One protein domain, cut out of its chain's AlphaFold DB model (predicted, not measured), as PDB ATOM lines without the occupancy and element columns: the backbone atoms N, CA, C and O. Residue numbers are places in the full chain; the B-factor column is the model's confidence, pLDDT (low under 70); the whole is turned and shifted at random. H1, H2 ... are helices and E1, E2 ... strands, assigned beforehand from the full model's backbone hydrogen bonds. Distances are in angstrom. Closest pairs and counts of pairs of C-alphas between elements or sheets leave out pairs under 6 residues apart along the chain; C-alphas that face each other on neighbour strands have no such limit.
ATOM      1  N   LYS A   7     223.633 215.777 166.717       90.19
ATOM      2  CA  LYS A   7     223.114 214.409 166.681       90.19
ATOM      3  C   LYS A   7     221.990 214.265 165.685       90.19
ATOM      4  O   LYS A   7     222.042 213.383 164.832       90.19
ATOM      5  N   TYR A   8     221.000 215.132 165.805       91.50
ATOM      6  CA  TYR A   8     219.820 215.110 164.967       91.50
ATOM      7  C   TYR A   8     219.201 216.502 164.917       91.50
ATOM      8  O   TYR A   8     219.208 217.231 165.912       91.50
ATOM      9  N   PHE A   9     218.660 216.846 163.753       94.31
ATOM     10  CA  PHE A   9     217.906 218.066 163.531       94.31
ATOM     11  C   PHE A   9     216.465 217.706 163.175       94.31
ATOM     12  O   PHE A   9     216.220 216.986 162.208       94.31
ATOM     13  N   ALA A  10     215.513 218.205 163.963       93.38
ATOM     14  CA  ALA A  10     214.090 217.995 163.734       93.38
ATOM     15  C   ALA A  10     213.573 218.938 162.633       93.38
ATOM     16  O   ALA A  10     212.857 219.904 162.901       93.38
ATOM     17  N   GLU A  11     213.938 218.641 161.385       92.62
ATOM     18  CA  GLU A  11     213.686 219.513 160.233       92.62
ATOM     19  C   GLU A  11     212.196 219.782 159.996       92.62
ATOM     20  O   GLU A  11     211.796 220.932 159.846       92.62
ATOM     21  N   HIS A  12     211.350 218.749 159.992       93.50
ATOM     22  CA  HIS A  12     209.927 218.940 159.703       93.50
ATOM     23  C   HIS A  12     209.219 219.836 160.742       93.50
ATOM     24  O   HIS A  12     208.606 220.825 160.334       93.50
ATOM     25  N   PRO A  13     209.340 219.591 162.066       93.88
ATOM     26  CA  PRO A  13     208.819 220.508 163.083       93.88
ATOM     27  C   PRO A  13     209.354 221.938 162.958       93.88
ATOM     28  O   PRO A  13     208.582 222.892 163.072       93.88
ATOM     29  N   PHE A  14     210.650 222.092 162.667       94.69
ATOM     30  CA  PHE A  14     211.257 223.399 162.430       94.69
ATOM     31  C   PHE A  14     210.592 224.129 161.253       94.69
ATOM     32  O   PHE A  14     210.193 225.285 161.390       94.69
ATOM     33  N   GLN A  15     210.404 223.453 160.115       93.56
ATOM     34  CA  GLN A  15     209.766 224.039 158.931       93.56
ATOM     35  C   GLN A  15     208.304 224.419 159.184       93.56
ATOM     36  O   GLN A  15     207.856 225.475 158.732       93.56
ATOM     37  N   VAL A  16     207.559 223.600 159.935       95.25
ATOM     38  CA  VAL A  16     206.183 223.926 160.339       95.25
ATOM     39  C   VAL A  16     206.169 225.209 161.169       95.25
ATOM     40  O   VAL A  16     205.444 226.147 160.828       95.25
ATOM     41  N   LYS A  17     207.025 225.297 162.195       93.50
ATOM     42  CA  LYS A  17     207.096 226.475 163.070       93.50
ATOM     43  C   LYS A  17     207.518 227.732 162.312       93.50
ATOM     44  O   LYS A  17     206.917 228.794 162.479       93.50
ATOM     45  N   LEU A  18     208.516 227.612 161.438       93.62
ATOM     46  CA  LEU A  18     208.963 228.699 160.573       93.62
ATOM     47  C   LEU A  18     207.844 229.152 159.621       93.62
ATOM     48  O   LEU A  18     207.663 230.347 159.391       93.62
ATOM     49  N   GLY A  19     207.058 228.212 159.093       93.56
ATOM     50  CA  GLY A  19     205.895 228.493 158.256       93.56
ATOM     51  C   GLY A  19     204.805 229.282 158.986       93.56
ATOM     52  O   GLY A  19     204.261 230.232 158.422       93.56
ATOM     53  N   GLU A  20     204.500 228.931 160.235       93.69
ATOM     54  CA  GLU A  20     203.567 229.684 161.086       93.69
ATOM     55  C   GLU A  20     204.064 231.109 161.338       93.69
ATOM     56  O   GLU A  20     203.351 232.072 161.050       93.69
ATOM     57  N   LEU A  21     205.320 231.252 161.766       93.81
ATOM     58  CA  LEU A  21     205.942 232.552 162.018       93.81
ATOM     59  C   LEU A  21     205.969 233.435 160.763       93.81
ATOM     60  O   LEU A  21     205.716 234.634 160.840       93.81
ATOM     61  N   ASN A  22     206.201 232.857 159.584       93.25
ATOM     62  CA  ASN A  22     206.146 233.591 158.320       93.25
ATOM     63  C   ASN A  22     204.730 234.076 157.966       93.25
ATOM     64  O   ASN A  22     204.579 235.159 157.393       93.25
ATOM     65  N   LYS A  23     203.683 233.311 158.307       93.69
ATOM     66  CA  LYS A  23     202.289 233.757 158.134       93.69
ATOM     67  C   LYS A  23     201.983 234.940 159.047       93.69
ATOM     68  O   LYS A  23     201.416 235.929 158.580       93.69
ATOM     69  N   GLU A  24     202.403 234.867 160.306       94.31
ATOM     70  CA  GLU A  24     202.279 235.984 161.246       94.31
ATOM     71  C   GLU A  24     203.071 237.204 160.762       94.31
ATOM     72  O   GLU A  24     202.567 238.324 160.809       94.31
ATOM     73  N   LEU A  25     204.272 236.997 160.211       93.69
ATOM     74  CA  LEU A  25     205.127 238.080 159.725       93.69
ATOM     75  C   LEU A  25     204.480 238.813 158.558       93.69
ATOM     76  O   LEU A  25     204.565 240.035 158.458       93.69
ATOM     77  N   LYS A  26     203.799 238.076 157.678       93.25
ATOM     78  CA  LYS A  26     203.028 238.670 156.587       93.25
ATOM     79  C   LYS A  26     201.900 239.554 157.123       93.25
ATOM     80  O   LYS A  26     201.750 240.675 156.642       93.25
ATOM     81  N   ALA A  27     201.162 239.089 158.133       93.75
ATOM     82  CA  ALA A  27     200.128 239.887 158.790       93.75
ATOM     83  C   ALA A  27     200.718 241.129 159.482       93.75
ATOM     84  O   ALA A  27     200.167 242.220 159.360       93.75
ATOM     85  N   TYR A  28     201.876 240.994 160.133       93.38
ATOM     86  CA  TYR A  28     202.585 242.110 160.760       93.38
ATOM     87  C   TYR A  28     203.063 243.153 159.738       93.38
ATOM     88  O   TYR A  28     202.923 244.355 159.951       93.38
ATOM     89  N   LYS A  29     203.592 242.721 158.585       92.50
ATOM     90  CA  LYS A  29     203.971 243.637 157.498       92.50
ATOM     91  C   LYS A  29     202.763 244.409 156.970       92.50
ATOM     92  O   LYS A  29     202.869 245.614 156.763       92.50
ATOM     93  N   GLU A  30     201.626 243.740 156.786       93.69
ATOM     94  CA  GLU A  30     200.377 244.394 156.378       93.69
ATOM     95  C   GLU A  30     199.893 245.399 157.435       93.69
ATOM     96  O   GLU A  30     199.524 246.522 157.096       93.69
ATOM     97  N   LEU A  31     199.966 245.033 158.718       94.00
ATOM     98  CA  LEU A  31     199.648 245.919 159.837       94.00
ATOM     99  C   LEU A  31     200.496 247.194 159.785       94.00
ATOM    100  O   LEU A  31     199.958 248.300 159.800       94.00
ATOM    101  N   MET A  32     201.817 247.044 159.663       92.31
ATOM    102  CA  MET A  32     202.743 248.175 159.605       92.31
ATOM    103  C   MET A  32     202.541 249.047 158.363       92.31
ATOM    104  O   MET A  32     202.677 250.264 158.454       92.31
ATOM    105  N   GLN A  33     202.162 248.463 157.224       92.88
ATOM    106  CA  GLN A  33     201.802 249.231 156.029       92.88
ATOM    107  C   GLN A  33     200.562 250.099 156.257       92.88
ATOM    108  O   GLN A  33     200.552 251.256 155.842       92.88
ATOM    109  N   ILE A  34     199.528 249.574 156.924       94.00
ATOM    110  CA  ILE A  34     198.332 250.361 157.262       94.00
ATOM    111  C   ILE A  34     198.708 251.489 158.224       94.00
ATOM    112  O   ILE A  34     198.328 252.634 157.994       94.00
ATOM    113  N   VAL A  35     199.505 251.185 159.253       93.38
ATOM    114  CA  VAL A  35     199.980 252.178 160.224       93.38
ATOM    115  C   VAL A  35     200.716 253.323 159.527       93.38
ATOM    116  O   VAL A  35     200.354 254.482 159.713       93.38
ATOM    117  N   GLN A  36     201.682 253.001 158.665       92.38
ATOM    118  CA  GLN A  36     202.470 253.988 157.920       92.38
ATOM    119  C   GLN A  36     201.649 254.752 156.876       92.38
ATOM    120  O   GLN A  36     201.968 255.897 156.565       92.38
ATOM    121  N   LYS A  37     200.590 254.142 156.329       93.81
ATOM    122  CA  LYS A  37     199.663 254.817 155.411       93.81
ATOM    123  C   LYS A  37     198.847 255.896 156.125       93.81
ATOM    124  O   LYS A  37     198.558 256.919 155.513       93.81
ATOM    125  N   ILE A  38     198.463 255.658 157.380       93.62
ATOM    126  CA  ILE A  38     197.692 256.619 158.180       93.62
ATOM    127  C   ILE A  38     198.617 257.706 158.736       93.62
ATOM    128  O   ILE A  38     198.364 258.888 158.531       93.62
ATOM    129  N   GLU A  39     199.710 257.316 159.394       92.56
ATOM    130  CA  GLU A  39     200.738 258.235 159.885       92.56
ATOM    131  C   GLU A  39     202.133 257.728 159.494       92.56
ATOM    132  O   GLU A  39     202.637 256.782 160.104       92.56
ATOM    133  N   PRO A  40     202.820 258.382 158.540       90.69
ATOM    134  CA  PRO A  40     204.139 257.946 158.067       90.69
ATOM    135  C   PRO A  40     205.218 257.871 159.157       90.69
ATOM    136  O   PRO A  40     206.161 257.092 159.045       90.69
ATOM    137  N   ASN A  41     205.074 258.668 160.218       88.62
ATOM    138  CA  ASN A  41     206.018 258.723 161.337       88.62
ATOM    139  C   ASN A  41     205.683 257.728 162.464       88.62
ATOM    140  O   ASN A  41     206.408 257.669 163.460       88.62
ATOM    141  N   ALA A  42     204.594 256.963 162.340       89.31
ATOM    142  CA  ALA A  42     204.226 255.960 163.326       89.31
ATOM    143  C   ALA A  42     205.019 254.663 163.107       89.31
ATOM    144  O   ALA A  42     204.949 254.011 162.064       89.31
ATOM    145  N   THR A  43     205.768 254.269 164.134       86.44
ATOM    146  CA  THR A  43     206.579 253.041 164.163       86.44
ATOM    147  C   THR A  43     205.868 251.868 164.835       86.44
ATOM    148  O   THR A  43     206.337 250.736 164.753       86.44
ATOM    149  N   SER A  44     204.727 252.116 165.482       89.50
ATOM    150  CA  SER A  44     203.899 251.096 166.125       89.50
ATOM    151  C   SER A  44     202.429 251.515 166.144       89.50
ATOM    152  O   SER A  44     202.108 252.697 166.011       89.50
ATOM    153  N   VAL A  45     201.535 250.546 166.360       91.69
ATOM    154  CA  VAL A  45     200.095 250.807 166.526       91.69
ATOM    155  C   VAL A  45     199.838 251.716 167.729       91.69
ATOM    156  O   VAL A  45     199.092 252.677 167.616       91.69
ATOM    157  N   SER A  46     200.520 251.483 168.854       91.62
ATOM    158  CA  SER A  46     200.371 252.323 170.049       91.62
ATOM    159  C   SER A  46     200.810 253.770 169.794       91.62
ATOM    160  O   SER A  46     200.142 254.711 170.220       91.62
ATOM    161  N   GLN A  47     201.892 253.968 169.031       92.88
ATOM    162  CA  GLN A  47     202.312 255.311 168.637       92.88
ATOM    163  C   GLN A  47     201.283 255.976 167.714       92.88
ATOM    164  O   GLN A  47     200.995 257.155 167.892       92.88
ATOM    165  N   LEU A  48     200.713 255.236 166.759       94.56
ATOM    166  CA  LEU A  48     199.645 255.737 165.893       94.56
ATOM    167  C   LEU A  48     198.430 256.196 166.711       94.56
ATOM    168  O   LEU A  48     197.961 257.317 166.532       94.56
ATOM    169  N   GLU A  49     197.954 255.356 167.633       93.69
ATOM    170  CA  GLU A  49     196.831 255.676 168.520       93.69
ATOM    171  C   GLU A  49     197.112 256.937 169.346       93.69
ATOM    172  O   GLU A  49     196.281 257.843 169.396       93.69
ATOM    173  N   ALA A  50     198.313 257.049 169.924       94.25
ATOM    174  CA  ALA A  50     198.725 258.230 170.676       94.25
ATOM    175  C   ALA A  50     198.768 259.494 169.800       94.25
ATOM    176  O   ALA A  50     198.287 260.548 170.216       94.25
ATOM    177  N   MET A  51     199.303 259.404 168.579       93.62
ATOM    178  CA  MET A  51     199.366 260.538 167.651       93.62
ATOM    179  C   MET A  51     197.973 261.006 167.225       93.62
ATOM    180  O   MET A  51     197.721 262.211 167.196       93.62
ATOM    181  N   LEU A  52     197.058 260.081 166.932       93.44
ATOM    182  CA  LEU A  52     195.685 260.427 166.568       93.44
ATOM    183  C   LEU A  52     194.934 261.041 167.753       93.44
ATOM    184  O   LEU A  52     194.319 262.091 167.585       93.44
ATOM    185  N   ASN A  53     195.065 260.469 168.952       94.25
ATOM    186  CA  ASN A  53     194.492 261.019 170.184       94.25
ATOM    187  C   ASN A  53     194.988 262.440 170.476       94.25
ATOM    188  O   ASN A  53     194.204 263.311 170.848       94.25
ATOM    189  N   LEU A  54     196.275 262.713 170.250       93.44
ATOM    190  CA  LEU A  54     196.828 264.061 170.395       93.44
ATOM    191  C   LEU A  54     196.229 265.049 169.384       93.44
ATOM    192  O   LEU A  54     195.953 266.193 169.744       93.44
ATOM    193  N   LYS A  55     196.002 264.624 168.133       92.81
ATOM    194  CA  LYS A  55     195.413 265.475 167.085       92.81
ATOM    195  C   LYS A  55     193.935 265.775 167.337       92.81
ATOM    196  O   LYS A  55     193.503 266.908 167.136       92.81
ATOM    197  N   THR A  56     193.164 264.784 167.775       92.19
ATOM    198  CA  THR A  56     191.716 264.917 168.015       92.19
ATOM    199  C   THR A  56     191.378 265.442 169.406       92.19
ATOM    200  O   THR A  56     190.266 265.916 169.624       92.19
ATOM    201  N   LYS A  57     192.332 265.375 170.345       91.88
ATOM    202  CA  LYS A  57     192.140 265.597 171.786       91.88
ATOM    203  C   LYS A  57     191.198 264.583 172.447       91.88
ATOM    204  O   LYS A  57     190.739 264.821 173.564       91.88
ATOM    205  N   PHE A  58     190.918 263.454 171.795       91.31
ATOM    206  CA  PHE A  58     190.195 262.354 172.423       91.31
ATOM    207  C   PHE A  58     191.139 261.467 173.238       91.31
ATOM    208  O   PHE A  58     192.306 261.289 172.905       91.31
ATOM    209  N   LEU A  59     190.607 260.882 174.311       87.00
ATOM    210  CA  LEU A  59     191.315 259.882 175.121       87.00
ATOM    211  C   LEU A  59     191.236 258.481 174.495       87.00
ATOM    212  O   LEU A  59     192.127 257.659 174.701       87.00
ATOM    213  N   ASN A  60     190.163 258.203 173.750       91.56
ATOM    214  CA  ASN A  60     189.908 256.903 173.142       91.56
ATOM    215  C   ASN A  60     190.392 256.885 171.684       91.56
ATOM    216  O   ASN A  60     189.934 257.689 170.870       91.56
ATOM    217  N   ALA A  61     191.255 255.917 171.360       90.44
ATOM    218  CA  ALA A  61     191.729 255.666 170.005       90.44
ATOM    219  C   ALA A  61     190.569 255.457 169.025       90.44
ATOM    220  O   ALA A  61     190.524 256.114 167.992       90.44
ATOM    221  N   GLU A  62     189.582 254.629 169.365       92.06
ATOM    222  CA  GLU A  62     188.442 254.333 168.489       92.06
ATOM    223  C   GLU A  62     187.686 255.607 168.073       92.06
ATOM    224  O   GLU A  62     187.357 255.788 166.899       92.06
ATOM    225  N   MET A  63     187.493 256.542 169.012       91.69
ATOM    226  CA  MET A  63     186.895 257.851 168.726       91.69
ATOM    227  C   MET A  63     187.781 258.700 167.813       91.69
ATOM    228  O   MET A  63     187.275 259.367 166.911       91.69
ATOM    229  N   SER A  64     189.101 258.655 168.001       93.25
ATOM    230  CA  SER A  64     190.044 259.347 167.123       93.25
ATOM    231  C   SER A  64     190.030 258.801 165.699       93.25
ATOM    232  O   SER A  64     189.978 259.582 164.754       93.25
ATOM    233  N   PHE A  65     190.009 257.479 165.520       94.31
ATOM    234  CA  PHE A  65     189.876 256.866 164.196       94.31
ATOM    235  C   PHE A  65     188.522 257.202 163.557       94.31
ATOM    236  O   PHE A  65     188.474 257.535 162.374       94.31
ATOM    237  N   ALA A  66     187.432 257.198 164.330       92.88
ATOM    238  CA  ALA A  66     186.113 257.615 163.857       92.88
ATOM    239  C   ALA A  66     186.081 259.069 163.371       92.88
ATOM    240  O   ALA A  66     185.512 259.344 162.317       92.88
ATOM    241  N   ALA A  67     186.747 259.985 164.076       92.62
ATOM    242  CA  ALA A  67     186.822 261.397 163.698       92.62
ATOM    243  C   ALA A  67     187.466 261.628 162.320       92.62
ATOM    244  O   ALA A  67     187.136 262.594 161.636       92.62
ATOM    245  N   PHE A  68     188.360 260.728 161.907       92.31
ATOM    246  CA  PHE A  68     189.011 260.747 160.598       92.31
ATOM    247  C   PHE A  68     188.345 259.825 159.560       92.31
ATOM    248  O   PHE A  68     188.885 259.668 158.469       92.31
ATOM    249  N   ASN A  69     187.183 259.228 159.864       93.06
ATOM    250  CA  ASN A  69     186.521 258.207 159.037       93.06
ATOM    251  C   ASN A  69     187.391 256.956 158.767       93.06
ATOM    252  O   ASN A  69     187.298 256.354 157.701       93.06
ATOM    253  N   LEU A  70     188.221 256.549 159.736       94.06
ATOM    254  CA  LEU A  70     189.163 255.418 159.650       94.06
ATOM    255  C   LEU A  70     188.719 254.181 160.464       94.06
ATOM    256  O   LEU A  70     189.541 253.396 160.936       94.06
ATOM    257  N   GLN A  71     187.416 254.010 160.696       93.50
ATOM    258  CA  GLN A  71     186.879 252.909 161.517       93.50
ATOM    259  C   GLN A  71     187.176 251.531 160.913       93.50
ATOM    260  O   GLN A  71     187.498 250.585 161.634       93.50
ATOM    261  N   ASN A  72     187.109 251.425 159.584       94.00
ATOM    262  CA  ASN A  72     187.391 250.183 158.868       94.00
ATOM    263  C   ASN A  72     188.865 249.787 159.021       94.00
ATOM    264  O   ASN A  72     189.187 248.628 159.281       94.00
ATOM    265  N   GLU A  73     189.767 250.759 158.897       93.38
ATOM    266  CA  GLU A  73     191.199 250.594 159.102       93.38
ATOM    267  C   GLU A  73     191.502 250.197 160.544       93.38
ATOM    268  O   GLU A  73     192.308 249.295 160.761       93.38
ATOM    269  N   TYR A  74     190.826 250.812 161.518       93.75
ATOM    270  CA  TYR A  74     190.978 250.470 162.930       93.75
ATOM    271  C   TYR A  74     190.565 249.023 163.220       93.75
ATOM    272  O   TYR A  74     191.330 248.266 163.820       93.75
ATOM    273  N   SER A  75     189.408 248.588 162.712       94.12
ATOM    274  CA  SER A  75     188.968 247.191 162.823       94.12
ATOM    275  C   SER A  75     189.974 246.229 162.179       94.12
ATOM    276  O   SER A  75     190.355 245.220 162.780       94.12
ATOM    277  N   LYS A  76     190.494 246.578 160.998       94.31
ATOM    278  CA  LYS A  76     191.508 245.778 160.308       94.31
ATOM    279  C   LYS A  76     192.827 245.699 161.089       94.31
ATOM    280  O   LYS A  76     193.427 244.625 161.150       94.31
ATOM    281  N   ILE A  77     193.269 246.802 161.695       94.56
ATOM    282  CA  ILE A  77     194.441 246.858 162.583       94.56
ATOM    283  C   ILE A  77     194.262 245.879 163.747       94.56
ATOM    284  O   ILE A  77     195.137 245.044 163.976       94.56
ATOM    285  N   GLN A  78     193.113 245.921 164.428       93.75
ATOM    286  CA  GLN A  78     192.827 245.030 165.554       93.75
ATOM    287  C   GLN A  78     192.838 243.552 165.142       93.75
ATOM    288  O   GLN A  78     193.377 242.700 165.853       93.75
ATOM    289  N   ASP A  79     192.278 243.224 163.980       94.69
ATOM    290  CA  ASP A  79     192.263 241.849 163.485       94.69
ATOM    291  C   ASP A  79     193.647 241.351 163.063       94.69
ATOM    292  O   ASP A  79     193.974 240.181 163.280       94.69
ATOM    293  N   LEU A  80     194.487 242.222 162.502       93.94
ATOM    294  CA  LEU A  80     195.875 241.887 162.194       93.94
ATOM    295  C   LEU A  80     196.711 241.713 163.469       93.94
ATOM    296  O   LEU A  80     197.456 240.740 163.554       93.94
ATOM    297  N   GLN A  81     196.518 242.552 164.493       90.94
ATOM    298  CA  GLN A  81     197.171 242.388 165.800       90.94
ATOM    299  C   GLN A  81     196.837 241.040 166.454       90.94
ATOM    300  O   GLN A  81     197.712 240.391 167.024       90.94
ATOM    301  N   LYS A  82     195.588 240.566 166.334       91.88
ATOM    302  CA  LYS A  82     195.204 239.230 166.827       91.88
ATOM    303  C   LYS A  82     195.927 238.097 166.089       91.88
ATOM    304  O   LYS A  82     196.119 237.039 166.683       91.88
ATOM    305  N   LYS A  83     196.301 238.302 164.822       91.06
ATOM    306  CA  LYS A  83     196.971 237.300 163.978       91.06
ATOM    307  C   LYS A  83     198.486 237.250 164.170       91.06
ATOM    308  O   LYS A  83     199.059 236.219 163.855       91.06
ATOM    309  N   CYS A  84     199.127 238.312 164.660       90.69
ATOM    310  CA  CYS A  84     200.585 238.381 164.839       90.69
ATOM    311  C   CYS A  84     201.009 238.446 166.317       90.69
ATOM    312  O   CYS A  84     201.895 239.217 166.680       90.69
ATOM    313  N   ARG A  85     200.353 237.666 167.185       85.50
ATOM    314  CA  ARG A  85     200.576 237.700 168.642       85.50
ATOM    315  C   ARG A  85     201.960 237.220 169.070       85.50
ATOM    316  O   ARG A  85     202.418 237.640 170.125       85.50
ATOM    317  N   ASN A  86     202.598 236.344 168.295       86.44
ATOM    318  CA  ASN A  86     203.877 235.742 168.674       86.44
ATOM    319  C   ASN A  86     205.081 236.529 168.142       86.44
ATOM    320  O   ASN A  86     206.222 236.132 168.371       86.44
ATOM    321  N   ILE A  87     204.842 237.612 167.399       87.50
ATOM    322  CA  ILE A  87     205.896 238.444 166.831       87.50
ATOM    323  C   ILE A  87     206.164 239.625 167.747       87.50
ATOM    324  O   ILE A  87     205.330 240.512 167.911       87.50
ATOM    325  N   GLU A  88     207.384 239.668 168.261       84.25
ATOM    326  CA  GLU A  88     207.891 240.793 169.033       84.25
ATOM    327  C   GLU A  88     208.834 241.646 168.181       84.25
ATOM    328  O   GLU A  88     209.553 241.150 167.306       84.25
ATOM    329  N   SER A  89     208.878 242.948 168.460       79.25
ATOM    330  CA  SER A  89     209.749 243.899 167.755       79.25
ATOM    331  C   SER A  89     211.232 243.516 167.848       79.25
ATOM    332  O   SER A  89     212.008 243.739 166.920       79.25
ATOM    333  N   GLU A  90     211.633 242.871 168.941       85.31
ATOM    334  CA  GLU A  90     212.997 242.415 169.197       85.31
ATOM    335  C   GLU A  90     213.442 241.301 168.246       85.31
ATOM    336  O   GLU A  90     214.634 241.199 167.934       85.31
ATOM    337  N   MET A  91     212.495 240.512 167.733       87.50
ATOM    338  CA  MET A  91     212.741 239.436 166.772       87.50
ATOM    339  C   MET A  91     212.996 239.972 165.359       87.50
ATOM    340  O   MET A  91     213.554 239.258 164.521       87.50
ATOM    341  N   LEU A  92     212.616 241.225 165.087       89.25
ATOM    342  CA  LEU A  92     212.593 241.809 163.751       89.25
ATOM    343  C   LEU A  92     213.695 242.844 163.528       89.25
ATOM    344  O   LEU A  92     214.073 243.613 164.408       89.25
ATOM    345  N   THR A  93     214.215 242.881 162.308       89.31
ATOM    346  CA  THR A  93     215.058 243.965 161.800       89.31
ATOM    347  C   THR A  93     214.217 245.212 161.515       89.31
ATOM    348  O   THR A  93     212.994 245.145 161.411       89.31
ATOM    349  N   SER A  94     214.873 246.348 161.268       84.12
ATOM    350  CA  SER A  94     214.208 247.591 160.843       84.12
ATOM    351  C   SER A  94     213.411 247.460 159.534       84.12
ATOM    352  O   SER A  94     212.619 248.340 159.217       84.12
ATOM    353  N   LYS A  95     213.608 246.378 158.765       83.88
ATOM    354  CA  LYS A  95     212.864 246.067 157.532       83.88
ATOM    355  C   LYS A  95     211.674 245.125 157.765       83.88
ATOM    356  O   LYS A  95     211.084 244.642 156.801       83.88
ATOM    357  N   ASN A  96     211.316 244.856 159.022       84.75
ATOM    358  CA  ASN A  96     210.276 243.897 159.405       84.75
ATOM    359  C   ASN A  96     210.569 242.478 158.889       84.75
ATOM    360  O   ASN A  96     209.690 241.794 158.370       84.75
ATOM    361  N   GLU A  97     211.818 242.038 158.999       89.19
ATOM    362  CA  GLU A  97     212.250 240.669 158.685       89.19
ATOM    363  C   GLU A  97     212.864 240.033 159.925       89.19
ATOM    364  O   GLU A  97     213.455 240.749 160.733       89.19
ATOM    365  N   PHE A  98     212.773 238.712 160.082       92.19
ATOM    366  CA  PHE A  98     213.397 238.043 161.223       92.19
ATOM    367  C   PHE A  98     214.905 238.305 161.263       92.19
ATOM    368  O   PHE A  98     215.614 238.150 160.266       92.19
ATOM    369  N   LYS A  99     215.416 238.689 162.435       93.69
ATOM    370  CA  LYS A  99     216.858 238.820 162.656       93.69
ATOM    371  C   LYS A  99     217.521 237.459 162.474       93.69
ATOM    372  O   LYS A  99     217.054 236.454 163.006       93.69
ATOM    373  N   GLY A 100     218.690 237.439 161.836       91.69
ATOM    374  CA  GLY A 100     219.490 236.214 161.724       91.69
ATOM    375  C   GLY A 100     219.861 235.611 163.086       91.69
ATOM    376  O   GLY A 100     219.981 234.397 163.208       91.69
ATOM    377  N   SER A 101     219.987 236.433 164.134       92.25
ATOM    378  CA  SER A 101     220.191 235.957 165.507       92.25
ATOM    379  C   SER A 101     218.987 235.194 166.061       92.25
ATOM    380  O   SER A 101     219.179 234.202 166.757       92.25
ATOM    381  N   TYR A 102     217.764 235.625 165.741       93.19
ATOM    382  CA  TYR A 102     216.541 234.929 166.131       93.19
ATOM    383  C   TYR A 102     216.390 233.613 165.366       93.19
ATOM    384  O   TYR A 102     216.179 232.580 165.986       93.19
ATOM    385  N   LEU A 103     216.606 233.624 164.045       92.56
ATOM    386  CA  LEU A 103     216.540 232.403 163.232       92.56
ATOM    387  C   LEU A 103     217.539 231.341 163.697       92.56
ATOM    388  O   LEU A 103     217.181 230.173 163.773       92.56
ATOM    389  N   LYS A 104     218.758 231.744 164.079       92.50
ATOM    390  CA  LYS A 104     219.736 230.824 164.674       92.50
ATOM    391  C   LYS A 104     219.241 230.245 165.992       92.50
ATOM    392  O   LYS A 104     219.334 229.046 166.176       92.50
ATOM    393  N   LYS A 105     218.701 231.069 166.898       92.44
ATOM    394  CA  LYS A 105     218.129 230.572 168.162       92.44
ATOM    395  C   LYS A 105     217.001 229.572 167.911       92.44
ATOM    396  O   LYS A 105     217.020 228.503 168.501       92.44
ATOM    397  N   LEU A 106     216.094 229.896 166.992       92.62
ATOM    398  CA  LEU A 106     215.011 229.003 166.599       92.62
ATOM    399  C   LEU A 106     215.564 227.683 166.051       92.62
ATOM    400  O   LEU A 106     215.118 226.625 166.457       92.62
ATOM    401  N   GLU A 107     216.558 227.721 165.165       92.44
ATOM    402  CA  GLU A 107     217.192 226.514 164.622       92.44
ATOM    403  C   GLU A 107     217.840 225.653 165.722       92.44
ATOM    404  O   GLU A 107     217.726 224.428 165.701       92.44
ATOM    405  N   GLU A 108     218.485 226.289 166.703       92.19
ATOM    406  CA  GLU A 108     219.103 225.619 167.851       92.19
ATOM    407  C   GLU A 108     218.088 224.879 168.735       92.19
ATOM    408  O   GLU A 108     218.409 223.807 169.242       92.19
ATOM    409  N   GLU A 109     216.855 225.378 168.869       92.88
ATOM    410  CA  GLU A 109     215.785 224.705 169.629       92.88
ATOM    411  C   GLU A 109     215.394 223.342 169.034       92.88
ATOM    412  O   GLU A 109     214.938 222.454 169.753       92.88
ATOM    413  N   PHE A 110     215.607 223.150 167.729       93.19
ATOM    414  CA  PHE A 110     215.305 221.899 167.025       93.19
ATOM    415  C   PHE A 110     216.541 221.022 166.795       93.19
ATOM    416  O   PHE A 110     216.439 219.957 166.174       93.19
ATOM    417  N   LYS A 111     217.711 221.435 167.295       93.69
ATOM    418  CA  LYS A 111     218.929 220.625 167.274       93.69
ATOM    419  C   LYS A 111     219.074 219.849 168.569       93.69
ATOM    420  O   LYS A 111     218.991 220.375 169.673       93.69
ATOM    421  N   THR A 112     219.396 218.577 168.412       92.12
ATOM    422  CA  THR A 112     219.878 217.736 169.501       92.12
ATOM    423  C   THR A 112     221.361 217.489 169.306       92.12
ATOM    424  O   THR A 112     221.842 217.320 168.182       92.12
ATOM    425  N   TYR A 113     222.093 217.473 170.409       92.00
ATOM    426  CA  TYR A 113     223.541 217.319 170.428       92.00
ATOM    427  C   TYR A 113     223.911 215.968 171.021       92.00
ATOM    428  O   TYR A 113     223.166 215.429 171.839       92.00
TER     429      TYR A 113
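This is residues 7 to 113 of the 160 residues of an uncharacterized protein of Polaribacter sp. MED152 (UniProt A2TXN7). The model is a long rod with helix H1 as its spine; H4 folds back along residues 24 to 34 of H1, and H2 and H3 make a head at one end. H5 runs back near the first part of H1, and at the other end of the rod the short strands E1 and E2 lie side by side. The printed part has 107 residues, with five named helices and two named strands in the order E1, H1, H2, H3, H4, H5, E2; it is mostly helix, and its sheet, E1 - E2, is antiparallel. The whole is loose, with a radius of gyration of the C-alphas of 17.5 A and spans of 60 by 21 by 20 A.

E1, residues 7 to 9, and E2, residues 111 to 113, are antiparallel neighbours at 177 degrees, with N 7 and O 112 2.8 A apart, within hydrogen-bond range. A tight link joins E1 to H1, residues 11 to 38. H5, residues 100 to 109, is close to H1 but not clearly touching, its closest C-alphas being those of Phe 14 and Glu 107, 7.1 A apart; they run opposite ways at a shallow tilt of 33 degrees, only just short of steep. H4, residues 71 to 83, touches residues 24 to 34 of H1 at a shallow tilt of 20 degrees, opposite ways; the closest C-alphas, of Ala 27 and Leu 80, are 5.8 A apart. H2, residues 45 to 56, only just touches H1, with 3 pairs of C-alphas within 8 A, the closest those of Val 35 and Val 45 at 6.5 A. H3, residues 61 to 67, touches H2 at a steep tilt of 48 degrees, closest at the C-alphas of Glu 49 and Ala 61, 5.3 A. H3 and H4 form a helical hairpin, closest at the C-alphas of Phe 65 and Gln 71, 5.6 A. In H1 to H5 every O i to N i+4 pair is within hydrogen-bond range.

From first to last C-alpha H1 measures 40.5 A, H4 18.7 A, H2 16.5 A and H5 14.4 A. C-alpha 7 of E1 is at (223.114, 214.409, 166.681), C-alpha 38 of H1 at (197.692, 256.619, 158.180), and C-alpha 113 of E2 at (223.541, 217.319, 170.428).

The C-alphas farthest apart, of Lys 7 and Lys 57, are 60.0 A apart. The printed part has no cut, and its long link, residues 84 to 99, joins H4 to H5. No printed residue is under 70 in pLDDT.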